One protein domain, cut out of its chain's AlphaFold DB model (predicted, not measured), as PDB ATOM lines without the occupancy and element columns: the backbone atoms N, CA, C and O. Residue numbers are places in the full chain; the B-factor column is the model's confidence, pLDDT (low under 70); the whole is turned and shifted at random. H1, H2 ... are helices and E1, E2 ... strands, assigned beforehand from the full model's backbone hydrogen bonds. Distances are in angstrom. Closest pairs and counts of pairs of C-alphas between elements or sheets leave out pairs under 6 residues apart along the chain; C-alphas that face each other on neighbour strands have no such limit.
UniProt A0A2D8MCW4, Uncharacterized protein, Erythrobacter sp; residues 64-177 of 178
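AT A GLANCE: This is residues 64 to 177 of the 178 residues of an uncharacterized protein of Erythrobacter sp (UniProt A0A2D8MCW4). What shape do the atoms make? Six antiparallel strands form one strongly twisted sheet, curled like part of a barrel and left open between its edge strands E3 and E4, where the long unnamed stretch of residues 121 to 152 lies; H1 is beside E1 at one end of the sheet, with H2 next to H1. What is it built of? The 114 printed residues hold three named helices and six named strands, in the order E1 H1 E2 E3 H2 H3 E4 E5 E6, with under half of the residues in them; the class is mixed, helices and strands. The sheet's order is E3 E2 E1 E6 E5 E4, and the whole is compact and rounded, with a radius of gyration of the C-alphas of 13.6 A and spans of 38 by 29 by 27 A.

IN THESE COORDINATES: Where are the strands? E1, residues 64 to 72, begins at C-alpha (172.478, 254.832, 292.505), is 23.3 A long and bends by 56 degrees at residue 68; E6, residues 170 to 176, is 19.7 A long and ends at (174.280, 256.154, 287.154). E2 is residues 93 to 96, E3 101 to 104, E4 153 to 156 and E5 162 to 165. Where are the helices? H1 is residues 83 to 90, 10.7 A long, from C-alpha (152.114, 250.262, 279.738); H2 is residues 110 to 115, 10.1 A, and H3 is residues 117 to 120, 5.2 A.

HOW THE PARTS SIT: How are the strands paired? N 68 and O 173 of E1 and E6 are 2.8 A apart, within hydrogen-bond range, as are N 65 and O 94 of E1 and E2, 2.8 A, and N 95 and O 102 of the hairpin E2 and E3, 2.8 A. E4, E5 and E6 are a meander, each strand the antiparallel neighbour of the one before, with N 164 and O 172 at 2.8 A and N 163 and O 155 at 2.7 A. Where do the helices stand? H1 is on the sheet at a height of 7.6 A, only just over none of its strands, with 2 C-alphas falling on E1; the closest C-alphas of E1 and H1, those of Val 67 and Arg 90, are 5.2 A apart. H1 and H2 only just touch, with 3 pairs of C-alphas within 8 A, the closest those of Glu 85 and Leu 112 at 6.6 A, and run the same way at a steep tilt of 47 degrees; H2 and H3 are not on the sheet, H3 only just, with 4 pairs within 10 A. What do the helix backbones show? Every O i to N i+4 pair of H1 is within hydrogen-bond range, against 0 of 2 in H2, where 2 of 3 O i to N i+3 pairs are; H3 is too short for an O i to N i+4 pair.

THE WHOLE: How large is it? The two C-alphas farthest apart, those of Asp 83 and Gln 131, are 38.7 A apart, and the printed part has no cut. Which link is long? H3 to E4, 32 residues, is; in it residues 136 to 137 pair antiparallel with 125 to 126 and with 143 to 144. Where is confidence low? The mean pLDDT of the printed part is 72.1, and 41 residues are under 70, among them 73 to 82, 106 to 120 and 145 to 152.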
ATOM      1  N   THR A  64     173.855 255.048 292.936       88.88
ATOM      2  CA  THR A  64     172.478 254.832 292.505       88.88
ATOM      3  C   THR A  64     172.411 254.815 290.988       88.88
ATOM      4  O   THR A  64     173.004 255.649 290.309       88.88
ATOM      5  N   TRP A  65     171.673 253.857 290.451       88.94
ATOM      6  CA  TRP A  65     171.484 253.633 289.030       88.94
ATOM      7  C   TRP A  65     169.990 253.662 288.726       88.94
ATOM      8  O   TRP A  65     169.226 252.926 289.337       88.94
ATOM      9  N   LYS A  66     169.546 254.502 287.795       89.88
ATOM     10  CA  LYS A  66     168.133 254.634 287.407       89.88
ATOM     11  C   LYS A  66     167.844 253.845 286.150       89.88
ATOM     12  O   LYS A  66     168.650 253.884 285.220       89.88
ATOM     13  N   VAL A  67     166.683 253.199 286.089       87.94
ATOM     14  CA  VAL A  67     166.182 252.617 284.841       87.94
ATOM     15  C   VAL A  67     165.793 253.749 283.893       87.94
ATOM     16  O   VAL A  67     164.915 254.556 284.183       87.94
ATOM     17  N   VAL A  68     166.465 253.821 282.747       88.94
ATOM     18  CA  VAL A  68     166.194 254.818 281.700       88.94
ATOM     19  C   VAL A  68     165.450 254.218 280.506       88.94
ATOM     20  O   VAL A  68     164.774 254.935 279.766       88.94
ATOM     21  N   GLU A  69     165.527 252.901 280.330       87.44
ATOM     22  CA  GLU A  69     164.839 252.161 279.273       87.44
ATOM     23  C   GLU A  69     164.510 250.745 279.755       87.44
ATOM     24  O   GLU A  69     165.307 250.119 280.454       87.44
ATOM     25  N   THR A  70     163.355 250.237 279.333       80.31
ATOM     26  CA  THR A  70     162.908 248.863 279.569       80.31
ATOM     27  C   THR A  70     162.419 248.302 278.240       80.31
ATOM     28  O   THR A  70     161.677 248.978 277.523       80.31
ATOM     29  N   ARG A  71     162.830 247.084 277.884       77.75
ATOM     30  CA  ARG A  71     162.410 246.421 276.639       77.75
ATOM     31  C   ARG A  71     162.295 244.911 276.795       77.75
ATOM     32  O   ARG A  71     162.895 244.332 277.694       77.75
ATOM     33  N   LEU A  72     161.555 244.277 275.888       72.50
ATOM     34  CA  LEU A  72     161.443 242.823 275.806       72.50
ATOM     35  C   LEU A  72     162.468 242.274 274.802       72.50
ATOM     36  O   LEU A  72     162.472 242.649 273.632       72.50
ATOM     37  N   THR A  73     163.325 241.375 275.262       68.12
ATOM     38  CA  THR A  73     164.444 240.788 274.513       68.12
ATOM     39  C   THR A  73     164.168 239.341 274.094       68.12
ATOM     40  O   THR A  73     164.761 238.868 273.124       68.12
ATOM     41  N   ARG A  74     163.231 238.626 274.747       61.25
ATOM     42  CA  ARG A  74     162.796 237.279 274.326       61.25
ATOM     43  C   ARG A  74     161.309 237.270 273.925       61.25
ATOM     44  O   ARG A  74     160.456 237.271 274.801       61.25
ATOM     45  N   PRO A  75     160.976 237.205 272.623       54.03
ATOM     46  CA  PRO A  75     159.585 237.212 272.156       54.03
ATOM     47  C   PRO A  75     158.878 235.839 272.191       54.03
ATOM     48  O   PRO A  75     157.720 235.739 271.793       54.03
ATOM     49  N   ASN A  76     159.543 234.761 272.625       45.91
ATOM     50  CA  ASN A  76     158.942 233.422 272.632       45.91
ATOM     51  C   ASN A  76     158.091 233.216 273.895       45.91
ATOM     52  O   ASN A  76     158.652 233.123 274.982       45.91
ATOM     53  N   GLY A  77     156.766 233.099 273.737       48.62
ATOM     54  CA  GLY A  77     155.823 232.937 274.855       48.62
ATOM     55  C   GLY A  77     155.373 234.277 275.439       48.62
ATOM     56  O   GLY A  77     155.623 234.564 276.600       48.62
ATOM     57  N   VAL A  78     154.747 235.106 274.599       45.34
ATOM     58  CA  VAL A  78     154.401 236.511 274.859       45.34
ATOM     59  C   VAL A  78     153.550 236.685 276.126       45.34
ATOM     60  O   VAL A  78     152.327 236.566 276.076       45.34
ATOM     61  N   THR A  79     154.177 237.064 277.236       52.97
ATOM     62  CA  THR A  79     153.508 237.862 278.268       52.97
ATOM     63  C   THR A  79     153.702 239.317 277.860       52.97
ATOM     64  O   THR A  79     154.803 239.855 277.951       52.97
ATOM     65  N   ALA A  80     152.662 239.940 277.302       55.00
ATOM     66  CA  ALA A  80     152.710 241.364 276.998       55.00
ATOM     67  C   ALA A  80     152.872 242.133 278.317       55.00
ATOM     68  O   ALA A  80     151.998 242.060 279.178       55.00
ATOM     69  N   LEU A  81     153.988 242.848 278.479       61.09
ATOM     70  CA  LEU A  81     154.085 243.884 279.502       61.09
ATOM     71  C   LEU A  81     153.151 245.018 279.080       61.09
ATOM     72  O   LEU A  81     153.303 245.549 277.978       61.09
ATOM     73  N   GLY A  82     152.168 245.345 279.914       63.91
ATOM     74  CA  GLY A  82     151.331 246.516 279.694       63.91
ATOM     75  C   GLY A  82     152.106 247.814 279.933       63.91
ATOM     76  O   GLY A  82     153.213 247.823 280.478       63.91
ATOM     77  N   ASP A  83     151.520 248.938 279.525       71.06
ATOM     78  CA  ASP A  83     152.114 250.262 279.738       71.06
ATOM     79  C   ASP A  83     152.349 250.549 281.230       71.06
ATOM     80  O   ASP A  83     153.358 251.144 281.598       71.06
ATOM     81  N   ALA A  84     151.461 250.071 282.108       71.94
ATOM     82  CA  ALA A  84     151.594 250.240 283.554       71.94
ATOM     83  C   ALA A  84     152.828 249.512 284.110       71.94
ATOM     84  O   ALA A  84     153.542 250.041 284.959       71.94
ATOM     85  N   GLU A  85     153.100 248.313 283.608       70.75
ATOM     86  CA  GLU A  85     154.259 247.500 283.945       70.75
ATOM     87  C   GLU A  85     155.563 248.156 283.481       70.75
ATOM     88  O   GLU A  85     156.557 248.176 284.211       70.75
ATOM     89  N   LEU A  86     155.546 248.742 282.282       72.75
ATOM     90  CA  LEU A  86     156.678 249.489 281.746       72.75
ATOM     91  C   LEU A  86     156.967 250.746 282.576       72.75
ATOM     92  O   LEU A  86     158.122 251.003 282.920       72.75
ATOM     93  N   GLU A  87     155.929 251.504 282.927       74.00
ATOM     94  CA  GLU A  87     156.045 252.708 283.753       74.00
ATOM     95  C   GLU A  87     156.503 252.384 285.180       74.00
ATOM     96  O   GLU A  87     157.384 253.061 285.710       74.00
ATOM     97  N   ALA A  88     156.008 251.297 285.777       74.75
ATOM     98  CA  ALA A  88     156.488 250.823 287.074       74.75
ATOM     99  C   ALA A  88     157.986 250.478 287.028       74.75
ATOM    100  O   ALA A  88     158.739 250.880 287.914       74.75
ATOM    101  N   ALA A  89     158.448 249.809 285.965       76.25
ATOM    102  CA  ALA A  89     159.864 249.489 285.788       76.25
ATOM    103  C   ALA A  89     160.750 250.743 285.651       76.25
ATOM    104  O   ALA A  89     161.885 250.736 286.124       76.25
ATOM    105  N   ARG A  90     160.248 251.834 285.057       78.44
ATOM    106  CA  ARG A  90     160.966 253.125 284.980       78.44
ATOM    107  C   ARG A  90     161.117 253.812 286.338       78.44
ATOM    108  O   ARG A  90     162.055 254.582 286.523       78.44
ATOM    109  N   GLY A  91     160.220 253.534 287.283       79.38
ATOM    110  CA  GLY A  91     160.323 254.017 288.663       79.38
ATOM    111  C   GLY A  91     161.435 253.339 289.471       79.38
ATOM    112  O   GLY A  91     161.797 253.820 290.548       79.38
ATOM    113  N   LEU A  92     161.998 252.241 288.960       80.19
ATOM    114  CA  LEU A  92     162.998 251.454 289.663       80.19
ATOM    115  C   LEU A  92     164.393 252.084 289.607       80.19
ATOM    116  O   LEU A  92     164.832 252.687 288.624       80.19
ATOM    117  N   SER A  93     165.117 251.901 290.702       85.06
ATOM    118  CA  SER A  93     166.504 252.319 290.877       85.06
ATOM    119  C   SER A  93     167.288 251.195 291.542       85.06
ATOM    120  O   SER A  93     166.780 250.537 292.439       85.06
ATOM    121  N   LEU A  94     168.536 250.995 291.150       84.06
ATOM    122  CA  LEU A  94     169.449 250.045 291.766       84.06
ATOM    123  C   LEU A  94     170.475 250.808 292.603       84.06
ATOM    124  O   LEU A  94     171.171 251.682 292.092       84.06
ATOM    125  N   SER A  95     170.586 250.478 293.883       85.62
ATOM    126  CA  SER A  95     171.619 251.009 294.769       85.62
ATOM    127  C   SER A  95     172.709 249.975 294.970       85.62
ATOM    128  O   SER A  95     172.435 248.850 295.388       85.62
ATOM    129  N   VAL A  96     173.946 250.369 294.684       84.56
ATOM    130  CA  VAL A  96     175.123 249.503 294.753       84.56
ATOM    131  C   VAL A  96     176.084 250.044 295.801       84.56
ATOM    132  O   VAL A  96     176.603 251.153 295.672       84.56
ATOM    133  N   THR A  97     176.350 249.237 296.823       81.50
ATOM    134  CA  THR A  97     177.352 249.498 297.864       81.50
ATOM    135  C   THR A  97     178.441 248.418 297.828       81.50
ATOM    136  O   THR A  97     178.276 247.417 297.125       81.50
ATOM    137  N   PRO A  98     179.560 248.570 298.564       74.50
ATOM    138  CA  PRO A  98     180.584 247.527 298.619       74.50
ATOM    139  C   PRO A  98     180.054 246.189 299.155       74.50
ATOM    140  O   PRO A  98     180.534 245.135 298.747       74.50
ATOM    141  N   SER A  99     179.058 246.235 300.044       74.38
ATOM    142  CA  SER A  99     178.598 245.076 300.820       74.38
ATOM    143  C   SER A  99     177.195 244.595 300.446       74.38
ATOM    144  O   SER A  99     176.797 243.511 300.854       74.38
ATOM    145  N   SER A 100     176.425 245.393 299.706       77.31
ATOM    146  CA  SER A 100     175.012 245.121 299.436       77.31
ATOM    147  C   SER A 100     174.545 245.781 298.145       77.31
ATOM    148  O   SER A 100     175.025 246.856 297.759       77.31
ATOM    149  N   VAL A 101     173.581 245.136 297.502       80.75
ATOM    150  CA  VAL A 101     172.875 245.635 296.330       80.75
ATOM    151  C   VAL A 101     171.382 245.594 296.627       80.75
ATOM    152  O   VAL A 101     170.902 244.681 297.284       80.75
ATOM    153  N   SER A 102     170.627 246.607 296.211       80.06
ATOM    154  CA  SER A 102     169.189 246.640 296.490       80.06
ATOM    155  C   SER A 102     168.438 247.440 295.437       80.06
ATOM    156  O   SER A 102     168.891 248.510 295.017       80.06
ATOM    157  N   TRP A 103     167.287 246.914 295.017       79.19
ATOM    158  CA  TRP A 103     166.335 247.640 294.188       79.19
ATOM    159  C   TRP A 103     165.458 248.539 295.057       79.19
ATOM    160  O   TRP A 103     164.968 248.148 296.109       79.19
ATOM    161  N   GLN A 104     165.268 249.766 294.593       77.38
ATOM    162  CA  GLN A 104     164.461 250.806 295.211       77.38
ATOM    163  C   GLN A 104     163.450 251.338 294.195       77.38
ATOM    164  O   GLN A 104     163.665 251.243 292.987       77.38
ATOM    165  N   GLY A 105     162.386 251.963 294.687       70.44
ATOM    166  CA  GLY A 105     161.293 252.497 293.874       70.44
ATOM    167  C   GLY A 105     159.955 251.910 294.303       70.44
ATOM    168  O   GLY A 105     159.906 251.058 295.194       70.44
ATOM    169  N   ASP A 106     158.872 252.393 293.693       61.44
ATOM    170  CA  ASP A 106     157.549 251.823 293.923       61.44
ATOM    171  C   ASP A 106     157.591 250.319 293.680       61.44
ATOM    172  O   ASP A 106     158.180 249.838 292.705       61.44
ATOM    173  N   ALA A 107     157.000 249.586 294.628       52.12
ATOM    174  CA  ALA A 107     156.955 248.142 294.578       52.12
ATOM    175  C   ALA A 107     156.464 247.732 293.199       52.12
ATOM    176  O   ALA A 107     155.442 248.239 292.720       52.12
ATOM    177  N   ILE A 108     157.178 246.783 292.603       54.72
ATOM    178  CA  ILE A 108     156.686 246.086 291.440       54.72
ATOM    179  C   ILE A 108     155.326 245.489 291.838       54.72
ATOM    180  O   ILE A 108     155.237 244.517 292.587       54.72
ATOM    181  N   SER A 109     154.257 246.165 291.446       47.41
ATOM    182  CA  SER A 109     152.888 245.911 291.870       47.41
ATOM    183  C   SER A 109     152.081 245.477 290.653       47.41
ATOM    184  O   SER A 109     152.473 245.700 289.509       47.41
ATOM    185  N   GLY A 110     150.994 244.740 290.885       54.94
ATOM    186  CA  GLY A 110     150.308 244.034 289.803       54.94
ATOM    187  C   GLY A 110     151.063 242.769 289.354       54.94
ATOM    188  O   GLY A 110     151.784 242.172 290.160       54.94
ATOM    189  N   PRO A 111     150.883 242.305 288.104       51.75
ATOM    190  CA  PRO A 111     151.413 241.021 287.631       51.75
ATOM    191  C   PRO A 111     152.941 240.971 287.651       51.75
ATOM    192  O   PRO A 111     153.516 239.890 287.776       51.75
ATOM    193  N   LEU A 112     153.605 242.130 287.632       55.84
ATOM    194  CA  LEU A 112     155.049 242.181 287.755       55.84
ATOM    195  C   LEU A 112     155.565 241.829 289.165       55.84
ATOM    196  O   LEU A 112     156.750 241.546 289.307       55.84
ATOM    197  N   LYS A 113     154.732 241.806 290.218       57.28
ATOM    198  CA  LYS A 113     155.183 241.463 291.585       57.28
ATOM    199  C   LYS A 113     155.845 240.083 291.655       57.28
ATOM    200  O   LYS A 113     156.770 239.891 292.433       57.28
ATOM    201  N   GLY A 114     155.408 239.140 290.814       54.47
ATOM    202  CA  GLY A 114     156.053 237.827 290.668       54.47
ATOM    203  C   GLY A 114     157.469 237.880 290.077       54.47
ATOM    204  O   GLY A 114     158.184 236.888 290.128       54.47
ATOM    205  N   TYR A 115     157.878 239.039 289.562       55.69
ATOM    206  CA  TYR A 115     159.174 239.336 288.957       55.69
ATOM    207  C   TYR A 115     159.998 240.314 289.813       55.69
ATOM    208  O   TYR A 115     160.971 240.896 289.324       55.69
ATOM    209  N   SER A 116     159.607 240.537 291.078       59.84
ATOM    210  CA  SER A 116     160.404 241.331 292.015       59.84
ATOM    211  C   SER A 116     161.793 240.725 292.166       59.84
ATOM    212  O   SER A 116     161.922 239.508 292.322       59.84
ATOM    213  N   PHE A 117     162.822 241.574 292.142       64.06
ATOM    214  CA  PHE A 117     164.202 241.116 292.276       64.06
ATOM    215  C   PHE A 117     164.396 240.311 293.562       64.06
ATOM    216  O   PHE A 117     164.941 239.220 293.494       64.06
ATOM    217  N   ASP A 118     163.830 240.761 294.687       65.00
ATOM    218  CA  ASP A 118     163.876 240.048 295.972       65.00
ATOM    219  C   ASP A 118     163.210 238.664 295.948       65.00
ATOM    220  O   ASP A 118     163.602 237.782 296.705       65.00
ATOM    221  N   ALA A 119     162.223 238.437 295.072       64.06
ATOM    222  CA  ALA A 119     161.618 237.110 294.910       64.06
ATOM    223  C   ALA A 119     162.503 236.152 294.102       64.06
ATOM    224  O   ALA A 119     162.295 234.943 294.162       64.06
ATOM    225  N   THR A 120     163.462 236.685 293.341       66.69
ATOM    226  CA  THR A 120     164.300 235.897 292.428       66.69
ATOM    227  C   THR A 120     165.763 235.828 292.862       66.69
ATOM    228  O   THR A 120     166.477 234.914 292.478       66.69
ATOM    229  N   CYS A 121     166.220 236.792 293.652       74.00
ATOM    230  CA  CYS A 121     167.552 236.876 294.222       74.00
ATOM    231  C   CYS A 121     167.430 237.633 295.547       74.00
ATOM    232  O   CYS A 121     167.569 238.857 295.592       74.00
ATOM    233  N   ALA A 122     167.090 236.906 296.612       73.19
ATOM    234  CA  ALA A 122     166.996 237.481 297.948       73.19
ATOM    235  C   ALA A 122     168.395 237.854 298.466       73.19
ATOM    236  O   ALA A 122     169.357 237.121 298.224       73.19
ATOM    237  N   ASP A 123     168.485 238.991 299.161       76.38
ATOM    238  CA  ASP A 123     169.705 239.509 299.799       76.38
ATOM    239  C   ASP A 123     170.957 239.468 298.895       76.38
ATOM    240  O   ASP A 123     171.984 238.883 299.255       76.38
ATOM    241  N   PRO A 124     170.897 240.078 297.697       79.06
ATOM    242  CA  PRO A 124     171.985 240.029 296.734       79.06
ATOM    243  C   PRO A 124     173.223 240.742 297.293       79.06
ATOM    244  O   PRO A 124     173.235 241.952 297.551       79.06
ATOM    245  N   ILE A 125     174.312 239.994 297.426       81.62
ATOM    246  CA  ILE A 125     175.616 240.543 297.801       81.62
ATOM    247  C   ILE A 125     176.534 240.578 296.591       81.62
ATOM    248  O   ILE A 125     176.388 239.801 295.649       81.62
ATOM    249  N   ARG A 126     177.527 241.466 296.608       76.88
ATOM    250  CA  ARG A 126     178.573 241.448 295.586       76.88
ATOM    251  C   ARG A 126     179.327 240.122 295.669       76.88
ATOM    252  O   ARG A 126     179.722 239.717 296.758       76.88
ATOM    253  N   ASN A 127     179.550 239.470 294.533       77.50
ATOM    254  CA  ASN A 127     180.407 238.295 294.470       77.50
ATOM    255  C   ASN A 127     181.882 238.755 294.509       77.50
ATOM    256  O   ASN A 127     182.344 239.359 293.535       77.50
ATOM    257  N   PRO A 128     182.625 238.503 295.606       69.62
ATOM    258  CA  PRO A 128     184.019 238.927 295.725       69.62
ATOM    259  C   PRO A 128     184.963 238.125 294.818       69.62
ATOM    260  O   PRO A 128     186.077 238.568 294.553       69.62
ATOM    261  N   GLU A 129     184.525 236.968 294.322       71.69
ATOM    262  CA  GLU A 129     185.310 236.061 293.477       71.69
ATOM    263  C   GLU A 129     185.266 236.464 291.992       71.69
ATOM    264  O   GLU A 129     185.933 235.860 291.150       71.69
ATOM    265  N   ALA A 130     184.495 237.501 291.643       67.56
ATOM    266  CA  ALA A 130     184.420 238.019 290.285       67.56
ATOM    267  C   ALA A 130     185.750 238.695 289.888       67.56
ATOM    268  O   ALA A 130     186.044 239.823 290.288       67.56
ATOM    269  N   GLN A 131     186.555 238.007 289.072       57.06
ATOM    270  CA  GLN A 131     187.868 238.464 288.594       57.06
ATOM    271  C   GLN A 131     187.744 239.640 287.605       57.06
ATOM    272  O   GLN A 131     187.792 239.460 286.391       57.06
ATOM    273  N   GLY A 132     187.559 240.857 288.123       53.34
ATOM    274  CA  GLY A 132     187.497 242.088 287.319       53.34
ATOM    275  C   GLY A 132     186.124 242.402 286.714       53.34
ATOM    276  O   GLY A 132     186.004 243.338 285.930       53.34
ATOM    277  N   GLY A 133     185.084 241.652 287.092       61.62
ATOM    278  CA  GLY A 133     183.693 241.878 286.686       61.62
ATOM    279  C   GLY A 133     182.783 242.243 287.862       61.62
ATOM    280  O   GLY A 133     183.151 242.092 289.026       61.62
ATOM    281  N   PHE A 134     181.572 242.721 287.568       70.88
ATOM    282  CA  PHE A 134     180.510 242.836 288.569       70.88
ATOM    283  C   PHE A 134     179.588 241.625 288.458       70.88
ATOM    284  O   PHE A 134     178.917 241.445 287.438       70.88
ATOM    285  N   SER A 135     179.547 240.834 289.525       76.25
ATOM    286  CA  SER A 135     178.579 239.759 289.707       76.25
ATOM    287  C   SER A 135     177.949 239.872 291.094       76.25
ATOM    288  O   SER A 135     178.576 240.376 292.029       76.25
ATOM    289  N   LEU A 136     176.722 239.393 291.236       78.25
ATOM    290  CA  LEU A 136     176.001 239.267 292.497       78.25
ATOM    291  C   LEU A 136     175.923 237.798 292.878       78.25
ATOM    292  O   LEU A 136     175.871 236.950 291.995       78.25
ATOM    293  N   ARG A 137     175.884 237.507 294.171       82.31
ATOM    294  CA  ARG A 137     175.540 236.198 294.717       82.31
ATOM    295  C   ARG A 137     174.222 236.329 295.475       82.31
ATOM    296  O   ARG A 137     174.113 237.200 296.337       82.31
ATOM    297  N   CYS A 138     173.249 235.500 295.125       82.50
ATOM    298  CA  CYS A 138     171.945 235.429 295.778       82.50
ATOM    299  C   CYS A 138     172.028 234.588 297.062       82.50
ATOM    300  O   CYS A 138     173.000 233.851 297.265       82.50
ATOM    301  N   ALA A 139     171.025 234.686 297.937       81.75
ATOM    302  CA  ALA A 139     170.973 233.919 299.188       81.75
ATOM    303  C   ALA A 139     171.008 232.390 298.982       81.75
ATOM    304  O   ALA A 139     171.545 231.667 299.819       81.75
ATOM    305  N   ASP A 140     170.472 231.899 297.865       80.44
ATOM    306  CA  ASP A 140     170.513 230.491 297.430       80.44
ATOM    307  C   ASP A 140     171.897 230.033 296.915       80.44
ATOM    308  O   ASP A 140     172.128 228.837 296.737       80.44
ATOM    309  N   GLY A 141     172.842 230.964 296.738       80.62
ATOM    310  CA  GLY A 141     174.202 230.703 296.268       80.62
ATOM    311  C   GLY A 141     174.401 230.865 294.759       80.62
ATOM    312  O   GLY A 141     175.552 230.848 294.310       80.62
ATOM    313  N   GLU A 142     173.345 231.072 293.970       79.06
ATOM    314  CA  GLU A 142     173.465 231.360 292.541       79.06
ATOM    315  C   GLU A 142     174.143 232.712 292.300       79.06
ATOM    316  O   GLU A 142     174.057 233.652 293.095       79.06
ATOM    317  N   THR A 143     174.868 232.803 291.185       76.81
ATOM    318  CA  THR A 143     175.583 234.019 290.790       76.81
ATOM    319  C   THR A 143     174.919 234.662 289.577       76.81
ATOM    320  O   THR A 143     174.647 234.004 288.578       76.81
ATOM    321  N   PHE A 144     174.729 235.974 289.640       74.44
ATOM    322  CA  PHE A 144     174.200 236.824 288.577       74.44
ATOM    323  C   PHE A 144     175.336 237.698 288.036       74.44
ATOM    324  O   PHE A 144     175.955 238.420 288.809       74.44
ATOM    325  N   GLY A 145     175.634 237.698 286.735       69.25
ATOM    326  CA  GLY A 145     176.824 238.398 286.223       69.25
ATOM    327  C   GLY A 145     177.083 238.182 284.731       69.25
ATOM    328  O   GLY A 145     176.217 237.631 284.052       69.25
ATOM    329  N   PRO A 146     178.231 238.636 284.184       57.44
ATOM    330  CA  PRO A 146     178.579 238.405 282.780       57.44
ATOM    331  C   PRO A 146     178.478 236.909 282.423       57.44
ATOM    332  O   PRO A 146     178.883 236.042 283.192       57.44
ATOM    333  N   ALA A 147     177.838 236.640 281.282       59.72
ATOM    334  CA  ALA A 147     176.894 235.534 281.117       59.72
ATOM    335  C   ALA A 147     177.463 234.102 281.044       59.72
ATOM    336  O   ALA A 147     178.502 233.846 280.437       59.72
ATOM    337  N   VAL A 148     176.621 233.155 281.481       44.25
ATOM    338  CA  VAL A 148     176.386 231.866 280.806       44.25
ATOM    339  C   VAL A 148     174.971 231.892 280.202       44.25
ATOM    340  O   VAL A 148     174.056 232.483 280.775       44.25
ATOM    341  N   SER A 149     174.789 231.330 279.005       49.66
ATOM    342  CA  SER A 149     173.541 231.430 278.230       49.66
ATOM    343  C   SER A 149     172.289 231.025 279.020       49.66
ATOM    344  O   SER A 149     172.244 229.940 279.588       49.66
ATOM    345  N   GLY A 150     171.241 231.856 278.969       56.25
ATOM    346  CA  GLY A 150     169.930 231.568 279.570       56.25
ATOM    347  C   GLY A 150     169.671 232.239 280.923       56.25
ATOM    348  O   GLY A 150     168.505 232.363 281.292       56.25
ATOM    349  N   SER A 151     170.711 232.749 281.589       58.84
ATOM    350  CA  SER A 151     170.628 233.442 282.882       58.84
ATOM    351  C   SER A 151     170.684 234.968 282.733       58.84
ATOM    352  O   SER A 151     171.203 235.477 281.732       58.84
ATOM    353  N   PRO A 152     170.139 235.718 283.702       65.25
ATOM    354  CA  PRO A 152     170.235 237.170 283.699       65.25
ATOM    355  C   PRO A 152     171.688 237.645 283.902       65.25
ATOM    356  O   PRO A 152     172.497 236.967 284.539       65.25
ATOM    357  N   ALA A 153     172.040 238.788 283.308       76.19
ATOM    358  CA  ALA A 153     173.435 239.220 283.164       76.19
ATOM    359  C   ALA A 153     173.594 240.743 283.052       76.19
ATOM    360  O   ALA A 153     172.703 241.427 282.546       76.19
ATOM    361  N   PHE A 154     174.767 241.246 283.452       77.69
ATOM    362  CA  PHE A 154     175.177 242.647 283.308       77.69
ATOM    363  C   PHE A 154     176.088 242.848 282.094       77.69
ATOM    364  O   PHE A 154     177.014 242.068 281.870       77.69
ATOM    365  N   ALA A 155     175.872 243.936 281.362       79.75
ATOM    366  CA  ALA A 155     176.776 244.453 280.342       79.75
ATOM    367  C   ALA A 155     176.852 245.976 280.469       79.75
ATOM    368  O   ALA A 155     175.826 246.614 280.673       79.75
ATOM    369  N   GLN A 156     178.042 246.562 280.360       80.62
ATOM    370  CA  GLN A 156     178.199 248.014 280.310       80.62
ATOM    371  C   GLN A 156     178.578 248.446 278.902       80.62
ATOM    372  O   GLN A 156     179.466 247.871 278.273       80.62
ATOM    373  N   ASP A 157     177.881 249.465 278.434       80.81
ATOM    374  CA  ASP A 157     178.098 250.126 277.160       80.81
ATOM    375  C   ASP A 157     179.143 251.251 277.314       80.81
ATOM    376  O   ASP A 157     179.319 251.784 278.417       80.81
ATOM    377  N   PRO A 158     179.817 251.676 276.228       79.12
ATOM    378  CA  PRO A 158     180.848 252.724 276.274       79.12
ATOM    379  C   PRO A 158     180.338 254.079 276.793       79.12
ATOM    380  O   PRO A 158     181.114 254.862 277.331       79.12
ATOM    381  N   ASP A 159     179.034 254.343 276.694       81.69
ATOM    382  CA  ASP A 159     178.373 255.528 277.257       81.69
ATOM    383  C   ASP A 159     178.170 255.460 278.786       81.69
ATOM    384  O   ASP A 159     177.493 256.311 279.371       81.69
ATOM    385  N   GLY A 160     178.690 254.422 279.450       81.62
ATOM    386  CA  GLY A 160     178.526 254.197 280.887       81.62
ATOM    387  C   GLY A 160     177.122 253.734 281.280       81.62
ATOM    388  O   GLY A 160     176.797 253.705 282.469       81.62
ATOM    389  N   LYS A 161     176.280 253.374 280.303       88.06
ATOM    390  CA  LYS A 161     174.996 252.707 280.543       88.06
ATOM    391  C   LYS A 161     175.222 251.242 280.867       88.06
ATOM    392  O   LYS A 161     176.177 250.637 280.392       88.06
ATOM    393  N   VAL A 162     174.319 250.678 281.653       86.69
ATOM    394  CA  VAL A 162     174.389 249.282 282.077       86.69
ATOM    395  C   VAL A 162     173.140 248.580 281.624       86.69
ATOM    396  O   VAL A 162     172.045 248.874 282.088       86.69
ATOM    397  N   THR A 163     173.309 247.634 280.725       84.88
ATOM    398  CA  THR A 163     172.256 246.738 280.298       84.88
ATOM    399  C   THR A 163     172.191 245.551 281.254       84.88
ATOM    400  O   THR A 163     173.173 244.839 281.467       84.88
ATOM    401  N   VAL A 164     171.011 245.321 281.819       81.06
ATOM    402  CA  VAL A 164     170.686 244.168 282.654       81.06
ATOM    403  C   VAL A 164     169.707 243.315 281.884       81.06
ATOM    404  O   VAL A 164     168.553 243.697 281.689       81.06
ATOM    405  N   ASN A 165     170.159 242.147 281.443       78.25
ATOM    406  CA  ASN A 165     169.241 241.108 281.010       78.25
ATOM    407  C   ASN A 165     168.575 240.571 282.263       78.25
ATOM    408  O   ASN A 165     169.231 239.968 283.102       78.25
ATOM    409  N   TRP A 166     167.303 240.882 282.408       72.12
ATOM    410  CA  TRP A 166     166.474 240.516 283.535       72.12
ATOM    411  C   TRP A 166     165.803 239.164 283.286       72.12
ATOM    412  O   TRP A 166     165.887 238.575 282.200       72.12
ATOM    413  N   PHE A 167     165.122 238.661 284.307       67.25
ATOM    414  CA  PHE A 167     164.346 237.434 284.213       67.25
ATOM    415  C   PHE A 167     163.269 237.517 283.123       67.25
ATOM    416  O   PHE A 167     162.803 238.596 282.751       67.25
ATOM    417  N   ASP A 168     162.912 236.348 282.587       64.50
ATOM    418  CA  ASP A 168     161.825 236.162 281.616       64.50
ATOM    419  C   ASP A 168     161.970 236.938 280.291       64.50
ATOM    420  O   ASP A 168     161.040 237.059 279.505       64.50
ATOM    421  N   GLY A 169     163.181 237.416 279.980       68.25
ATOM    422  CA  GLY A 169     163.455 238.102 278.719       68.25
ATOM    423  C   GLY A 169     163.135 239.590 278.737       68.25
ATOM    424  O   GLY A 169     163.017 240.179 277.667       68.25
ATOM    425  N   ILE A 170     163.026 240.204 279.912       74.56
ATOM    426  CA  ILE A 170     163.021 241.661 280.067       74.56
ATOM    427  C   ILE A 170     164.473 242.154 280.062       74.56
ATOM    428  O   ILE A 170     165.371 241.481 280.556       74.56
ATOM    429  N   THR A 171     164.728 243.333 279.514       80.94
ATOM    430  CA  THR A 171     166.017 244.016 279.609       80.94
ATOM    431  C   THR A 171     165.803 245.414 280.163       80.94
ATOM    432  O   THR A 171     164.986 246.171 279.636       80.94
ATOM    433  N   LEU A 172     166.561 245.750 281.204       84.06
ATOM    434  CA  LEU A 172     166.612 247.081 281.801       84.06
ATOM    435  C   LEU A 172     167.909 247.761 281.372       84.06
ATOM    436  O   LEU A 172     168.972 247.148 281.419       84.06
ATOM    437  N   VAL A 173     167.841 249.025 280.985       88.44
ATOM    438  CA  VAL A 173     169.023 249.858 280.750       88.44
ATOM    439  C   VAL A 173     169.097 250.866 281.878       88.44
ATOM    440  O   VAL A 173     168.165 251.647 282.079       88.44
ATOM    441  N   LEU A 174     170.205 250.855 282.608       89.12
ATOM    442  CA  LEU A 174     170.448 251.746 283.723       89.12
ATOM    443  C   LEU A 174     171.474 252.816 283.386       89.12
ATOM    444  O   LEU A 174     172.398 252.611 282.597       89.12
ATOM    445  N   ARG A 175     171.334 253.957 284.052       91.31
ATOM    446  CA  ARG A 175     172.318 255.036 284.066       91.31
ATOM    447  C   ARG A 175     172.602 255.443 285.506       91.31
ATOM    448  O   ARG A 175     171.670 255.574 286.293       91.31
ATOM    449  N   ARG A 176     173.873 255.654 285.837       89.94
ATOM    450  CA  ARG A 176     174.280 256.154 287.154       89.94
ATOM    451  C   ARG A 176     173.740 257.570 287.368       89.94
ATOM    452  O   ARG A 176     173.859 258.405 286.469       89.94
ATOM    453  N   GLU A 177     173.165 257.830 288.536       85.88
ATOM    454  CA  GLU A 177     172.905 259.193 288.996       85.88
ATOM    455  C   GLU A 177     174.226 259.813 289.458       85.88
ATOM    456  O   GLU A 177     174.992 259.178 290.188       85.88
TER     457      GLU A 177